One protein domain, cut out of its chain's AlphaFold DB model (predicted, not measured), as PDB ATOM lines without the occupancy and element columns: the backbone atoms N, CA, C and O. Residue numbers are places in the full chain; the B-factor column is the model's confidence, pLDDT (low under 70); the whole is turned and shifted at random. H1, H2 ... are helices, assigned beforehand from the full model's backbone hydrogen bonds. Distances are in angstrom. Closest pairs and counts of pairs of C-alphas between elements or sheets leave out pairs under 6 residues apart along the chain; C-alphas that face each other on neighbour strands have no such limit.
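This is residues 8 to 59 of the 65 residues of an uncharacterized protein of Moraxella canis (UniProt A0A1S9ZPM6). Start with H3, the longest helix: with H2 it makes one arm of a flat, open V, and H1 with the unnamed stretch 19 to 32 makes the other, the arms meeting near Asp 30. No helix touches another, and the middle is empty. You will find 52 printed residues with three named helices, H1, H2, H3 in chain order, and no named strand: all helix. The whole is extended, with a radius of gyration of the C-alphas of 16.3 A and spans of 46 by 33 by 11 A.

Find C-alpha 46 at (14.188, 155.716, 3.841); from there H3, residues 46 to 58, runs 18.4 A to C-alpha 58 at (12.398, 163.582, 20.387). H2 is residues 33 to 41, 12.0 A long. H1, residues 8 to 18, runs 15.4 A from C-alpha 8 at (4.993, 180.192, 3.995).

H3 is apart from H1, and H2 is apart from both. In H1, H2 and H3 every O i to N i+4 pair is within hydrogen-bond range.

The C-alphas farthest apart, of Tyr 8 and Asp 30, are 46.1 A apart. The printed part has no cut. The link H1 to H2 is long, H2 to H3 tight. Look for pLDDT under 70 at residues 21 to 25, 43 to 44, 46 to 47 and 50.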
ATOM      1  N   TYR A   8       3.528 180.187   3.999       84.62
ATOM      2  CA  TYR A   8       4.993 180.192   3.995       84.62
ATOM      3  C   TYR A   8       5.568 178.779   3.815       84.62
ATOM      4  O   TYR A   8       6.523 178.593   3.063       84.62
ATOM      5  N   THR A   9       4.945 177.769   4.430       82.81
ATOM      6  CA  THR A   9       5.344 176.361   4.316       82.81
ATOM      7  C   THR A   9       5.103 175.847   2.900       82.81
ATOM      8  O   THR A   9       5.986 175.229   2.311       82.81
ATOM      9  N   ARG A  10       3.951 176.178   2.298       83.31
ATOM     10  CA  ARG A  10       3.656 175.838   0.894       83.31
ATOM     11  C   ARG A  10       4.669 176.450  -0.078       83.31
ATOM     12  O   ARG A  10       5.120 175.769  -0.994       83.31
ATOM     13  N   ARG A  11       5.071 177.708   0.137       84.81
ATOM     14  CA  ARG A  11       6.101 178.375  -0.682       84.81
ATOM     15  C   ARG A  11       7.477 177.723  -0.536       84.81
ATOM     16  O   ARG A  11       8.185 177.591  -1.529       84.81
ATOM     17  N   ALA A  12       7.847 177.305   0.676       82.94
ATOM     18  CA  ALA A  12       9.109 176.610   0.923       82.94
ATOM     19  C   ALA A  12       9.165 175.248   0.211       82.94
ATOM     20  O   ALA A  12      10.157 174.962  -0.458       82.94
ATOM     21  N   ILE A  13       8.084 174.461   0.286       84.00
ATOM     22  CA  ILE A  13       7.956 173.169  -0.410       84.00
ATOM     23  C   ILE A  13       8.088 173.366  -1.921       84.00
ATOM     24  O   ILE A  13       8.943 172.750  -2.549       84.00
ATOM     25  N   LYS A  14       7.326 174.305  -2.493       85.38
ATOM     26  CA  LYS A  14       7.362 174.581  -3.934       85.38
ATOM     27  C   LYS A  14       8.766 174.969  -4.421       85.38
ATOM     28  O   LYS A  14       9.240 174.456  -5.425       85.38
ATOM     29  N   LYS A  15       9.468 175.829  -3.676       84.94
ATOM     30  CA  LYS A  15      10.837 176.257  -4.013       84.94
ATOM     31  C   LYS A  15      11.857 175.116  -3.918       84.94
ATOM     32  O   LYS A  15      12.860 175.133  -4.631       84.94
ATOM     33  N   TYR A  16      11.633 174.163  -3.016       78.88
ATOM     34  CA  TYR A  16      12.437 172.949  -2.913       78.88
ATOM     35  C   TYR A  16      12.196 172.029  -4.117       78.88
ATOM     36  O   TYR A  16      13.159 171.609  -4.753       78.88
ATOM     37  N   GLU A  17      10.936 171.800  -4.494       79.12
ATOM     38  CA  GLU A  17      10.555 170.998  -5.666       79.12
ATOM     39  C   GLU A  17      11.080 171.587  -6.983       79.12
ATOM     40  O   GLU A  17      11.624 170.859  -7.807       79.12
ATOM     41  N   GLU A  18      10.995 172.910  -7.164       82.69
ATOM     42  CA  GLU A  18      11.522 173.621  -8.343       82.69
ATOM     43  C   GLU A  18      13.045 173.475  -8.503       82.69
ATOM     44  O   GLU A  18      13.571 173.567  -9.610       82.69
ATOM     45  N   ARG A  19      13.768 173.256  -7.400       72.25
ATOM     46  CA  ARG A  19      15.228 173.063  -7.380       72.25
ATOM     47  C   ARG A  19      15.636 171.594  -7.383       72.25
ATOM     48  O   ARG A  19      16.830 171.296  -7.392       72.25
ATOM     49  N   LEU A  20      14.668 170.685  -7.357       72.38
ATOM     50  CA  LEU A  20      14.912 169.258  -7.279       72.38
ATOM     51  C   LEU A  20      15.311 168.752  -8.665       72.38
ATOM     52  O   LEU A  20      14.478 168.442  -9.515       72.38
ATOM     53  N   VAL A  21      16.617 168.681  -8.910       67.38
ATOM     54  CA  VAL A  21      17.143 168.040 -10.115       67.38
ATOM     55  C   VAL A  21      16.925 166.539  -9.963       67.38
ATOM     56  O   VAL A  21      17.697 165.849  -9.301       67.38
ATOM     57  N   LYS A  22      15.855 166.023 -10.575       63.53
ATOM     58  CA  LYS A  22      15.629 164.582 -10.717       63.53
ATOM     59  C   LYS A  22      16.634 164.030 -11.722       63.53
ATOM     60  O   LYS A  22      16.349 163.906 -12.909       63.53
ATOM     61  N   LYS A  23      17.844 163.752 -11.248       60.75
ATOM     62  CA  LYS A  23      18.844 163.044 -12.035       60.75
ATOM     63  C   LYS A  23      18.475 161.566 -12.003       60.75
ATOM     64  O   LYS A  23      18.520 160.946 -10.947       60.75
ATOM     65  N   ILE A  24      18.064 161.030 -13.148       64.81
ATOM     66  CA  ILE A  24      17.912 159.584 -13.304       64.81
ATOM     67  C   ILE A  24      19.326 159.007 -13.233       64.81
ATOM     68  O   ILE A  24      20.176 159.346 -14.056       64.81
ATOM     69  N   VAL A  25      19.591 158.221 -12.194       65.31
ATOM     70  CA  VAL A  25      20.838 157.470 -12.049       65.31
ATOM     71  C   VAL A  25      20.570 156.083 -12.608       65.31
ATOM     72  O   VAL A  25      19.680 155.384 -12.129       65.31
ATOM     73  N   THR A  26      21.298 155.723 -13.657       74.81
ATOM     74  CA  THR A  26      21.226 154.395 -14.262       74.81
ATOM     75  C   THR A  26      22.366 153.564 -13.699       74.81
ATOM     76  O   THR A  26      23.518 153.982 -13.798       74.81
ATOM     77  N   PHE A  27      22.042 152.412 -13.120       74.81
ATOM     78  CA  PHE A  27      23.026 151.462 -12.610       74.81
ATOM     79  C   PHE A  27      23.295 150.383 -13.655       74.81
ATOM     80  O   PHE A  27      22.378 149.928 -14.346       74.81
ATOM     81  N   SER A  28      24.556 149.995 -13.789       81.31
ATOM     82  CA  SER A  28      24.961 148.825 -14.556       81.31
ATOM     83  C   SER A  28      24.843 147.593 -13.670       81.31
ATOM     84  O   SER A  28      25.411 147.559 -12.583       81.31
ATOM     85  N   VAL A  29      24.144 146.563 -14.144       77.12
ATOM     86  CA  VAL A  29      23.904 145.333 -13.368       77.12
ATOM     87  C   VAL A  29      25.215 144.665 -12.943       77.12
ATOM     88  O   VAL A  29      25.325 144.214 -11.808       77.12
ATOM     89  N   ASP A  30      26.220 144.656 -13.822       77.12
ATOM     90  CA  ASP A  30      27.477 143.944 -13.575       77.12
ATOM     91  C   ASP A  30      28.487 144.775 -12.771       77.12
ATOM     92  O   ASP A  30      29.225 144.235 -11.952       77.12
ATOM     93  N   ALA A  31      28.542 146.091 -13.007       74.81
ATOM     94  CA  ALA A  31      29.526 146.961 -12.354       74.81
ATOM     95  C   ALA A  31      29.059 147.460 -10.977       74.81
ATOM     96  O   ALA A  31      29.895 147.748 -10.124       74.81
ATOM     97  N   ASP A  32      27.742 147.529 -10.762       79.50
ATOM     98  CA  ASP A  32      27.127 148.075  -9.550       79.50
ATOM     99  C   ASP A  32      26.393 146.991  -8.733       79.50
ATOM    100  O   ASP A  32      25.542 147.310  -7.901       79.50
ATOM    101  N   ALA A  33      26.715 145.710  -8.948       80.69
ATOM    102  CA  ALA A  33      26.059 144.569  -8.300       80.69
ATOM    103  C   ALA A  33      26.044 144.671  -6.762       80.69
ATOM    104  O   ALA A  33      25.027 144.380  -6.131       80.69
ATOM    105  N   ASP A  34      27.137 145.147  -6.159       72.44
ATOM    106  CA  ASP A  34      27.240 145.340  -4.708       72.44
ATOM    107  C   ASP A  34      26.268 146.416  -4.200       72.44
ATOM    108  O   ASP A  34      25.662 146.274  -3.138       72.44
ATOM    109  N   ILE A  35      26.080 147.486  -4.981       72.38
ATOM    110  CA  ILE A  35      25.159 148.581  -4.659       72.38
ATOM    111  C   ILE A  35      23.716 148.103  -4.805       72.38
ATOM    112  O   ILE A  35      22.898 148.372  -3.931       72.38
ATOM    113  N   LEU A  36      23.404 147.371  -5.877       77.12
ATOM    114  CA  LEU A  36      22.075 146.796  -6.091       77.12
ATOM    115  C   LEU A  36      21.718 145.802  -4.982       77.12
ATOM    116  O   LEU A  36      20.625 145.876  -4.437       77.12
ATOM    117  N   THR A  37      22.667 144.961  -4.568       79.88
ATOM    118  CA  THR A  37      22.484 144.029  -3.446       79.88
ATOM    119  C   THR A  37      22.253 144.770  -2.131       79.88
ATOM    120  O   THR A  37      21.421 144.360  -1.330       79.88
ATOM    121  N   ALA A  38      22.967 145.876  -1.899       73.94
ATOM    122  CA  ALA A  38      22.760 146.706  -0.716       73.94
ATOM    123  C   ALA A  38      21.396 147.413  -0.728       73.94
ATOM    124  O   ALA A  38      20.783 147.531   0.327       73.94
ATOM    125  N   ILE A  39      20.916 147.855  -1.896       73.56
ATOM    126  CA  ILE A  39      19.578 148.441  -2.061       73.56
ATOM    127  C   ILE A  39      18.496 147.382  -1.832       73.56
ATOM    128  O   ILE A  39      17.543 147.649  -1.110       73.56
ATOM    129  N   ASP A  40      18.658 146.187  -2.399       75.12
ATOM    130  CA  ASP A  40      17.712 145.080  -2.227       75.12
ATOM    131  C   ASP A  40      17.693 144.552  -0.784       75.12
ATOM    132  O   ASP A  40      16.663 144.080  -0.316       75.12
ATOM    133  N   ALA A  41      18.816 144.635  -0.065       76.56
ATOM    134  CA  ALA A  41      18.901 144.286   1.352       76.56
ATOM    135  C   ALA A  41      18.417 145.409   2.288       76.56
ATOM    136  O   ALA A  41      18.162 145.153   3.469       76.56
ATOM    137  N   ASP A  42      18.303 146.647   1.796       73.56
ATOM    138  CA  ASP A  42      17.736 147.772   2.540       73.56
ATOM    139  C   ASP A  42      16.202 147.700   2.489       73.56
ATOM    140  O   ASP A  42      15.515 148.502   1.860       73.56
ATOM    141  N   ASP A  43      15.654 146.706   3.193       67.00
ATOM    142  CA  ASP A  43      14.210 146.482   3.351       67.00
ATOM    143  C   ASP A  43      13.499 147.654   4.053       67.00
ATOM    144  O   ASP A  43      12.265 147.702   4.127       67.00
ATOM    145  N   THR A  44      14.254 148.601   4.620       69.62
ATOM    146  CA  THR A  44      13.682 149.733   5.338       69.62
ATOM    147  C   THR A  44      13.561 150.925   4.396       69.62
ATOM    148  O   THR A  44      14.554 151.593   4.114       69.62
ATOM    149  N   PRO A  45      12.345 151.297   3.955       72.81
ATOM    150  CA  PRO A  45      12.188 152.499   3.155       72.81
ATOM    151  C   PRO A  45      12.752 153.698   3.924       72.81
ATOM    152  O   PRO A  45      12.465 153.877   5.111       72.81
ATOM    153  N   PHE A  46      13.532 154.545   3.243       68.50
ATOM    154  CA  PHE A  46      14.188 155.716   3.841       68.50
ATOM    155  C   PHE A  46      13.234 156.567   4.697       68.50
ATOM    156  O   PHE A  46      13.614 157.099   5.738       68.50
ATOM    157  N   THR A  47      11.966 156.658   4.288       69.62
ATOM    158  CA  THR A  47      10.901 157.331   5.038       69.62
ATOM    159  C   THR A  47      10.632 156.693   6.402       69.62
ATOM    160  O   THR A  47      10.488 157.428   7.376       69.62
ATOM    161  N   ALA A  48      10.605 155.363   6.510       72.44
ATOM    162  CA  ALA A  48      10.443 154.649   7.777       72.44
ATOM    163  C   ALA A  48      11.679 154.797   8.677       72.44
ATOM    164  O   ALA A  48      11.537 155.048   9.877       72.44
ATOM    165  N   LEU A  49      12.883 154.732   8.100       73.56
ATOM    166  CA  LEU A  49      14.128 154.953   8.837       73.56
ATOM    167  C   LEU A  49      14.188 156.376   9.409       73.56
ATOM    168  O   LEU A  49      14.362 156.553  10.614       73.56
ATOM    169  N   ALA A  50      13.980 157.394   8.571       69.38
ATOM    170  CA  ALA A  50      13.983 158.793   8.988       69.38
ATOM    171  C   ALA A  50      12.925 159.070  10.066       69.38
ATOM    172  O   ALA A  50      13.208 159.763  11.044       69.38
ATOM    173  N   LEU A  51      11.730 158.490   9.923       75.62
ATOM    174  CA  LEU A  51      10.664 158.599  10.912       75.62
ATOM    175  C   LEU A  51      11.104 158.004  12.261       75.62
ATOM    176  O   LEU A  51      11.052 158.700  13.272       75.62
ATOM    177  N   SER A  52      11.603 156.765  12.287       75.88
ATOM    178  CA  SER A  52      12.045 156.114  13.532       75.88
ATOM    179  C   SER A  52      13.162 156.889  14.248       75.88
ATOM    180  O   SER A  52      13.121 157.062  15.468       75.88
ATOM    181  N   LEU A  53      14.123 157.435  13.495       76.25
ATOM    182  CA  LEU A  53      15.201 158.265  14.032       76.25
ATOM    183  C   LEU A  53      14.680 159.582  14.621       76.25
ATOM    184  O   LEU A  53      15.155 160.000  15.678       76.25
ATOM    185  N   LEU A  54      13.686 160.211  13.989       74.06
ATOM    186  CA  LEU A  54      13.040 161.418  14.510       74.06
ATOM    187  C   LEU A  54      12.293 161.135  15.817       74.06
ATOM    188  O   LEU A  54      12.506 161.845  16.798       74.06
ATOM    189  N   TYR A  55      11.477 160.078  15.871       80.62
ATOM    190  CA  TYR A  55      10.781 159.680  17.102       80.62
ATOM    191  C   TYR A  55      11.773 159.400  18.239       80.62
ATOM    192  O   TYR A  55      11.603 159.911  19.346       80.62
ATOM    193  N   LYS A  56      12.872 158.691  17.946       79.50
ATOM    194  CA  LYS A  56      13.961 158.448  18.902       79.50
ATOM    195  C   LYS A  56      14.624 159.740  19.384       79.50
ATOM    196  O   LYS A  56      14.896 159.866  20.574       79.50
ATOM    197  N   HIS A  57      14.888 160.693  18.489       81.81
ATOM    198  CA  HIS A  57      15.525 161.965  18.837       81.81
ATOM    199  C   HIS A  57      14.660 162.818  19.775       81.81
ATOM    200  O   HIS A  57      15.181 163.423  20.707       81.81
ATOM    201  N   TYR A  58      13.343 162.829  19.559       86.50
ATOM    202  CA  TYR A  58      12.398 163.582  20.387       86.50
ATOM    203  C   TYR A  58      11.865 162.799  21.598       86.50
ATOM    204  O   TYR A  58      11.097 163.354  22.380       86.50
ATOM    205  N   GLY A  59      12.260 161.533  21.772       83.44
ATOM    206  CA  GLY A  59      11.794 160.683  22.872       83.44
ATOM    207  C   GLY A  59      10.296 160.370  22.812       83.44
ATOM    208  O   GLY A  59       9.663 160.207  23.852       83.44
TER     209      GLY A  59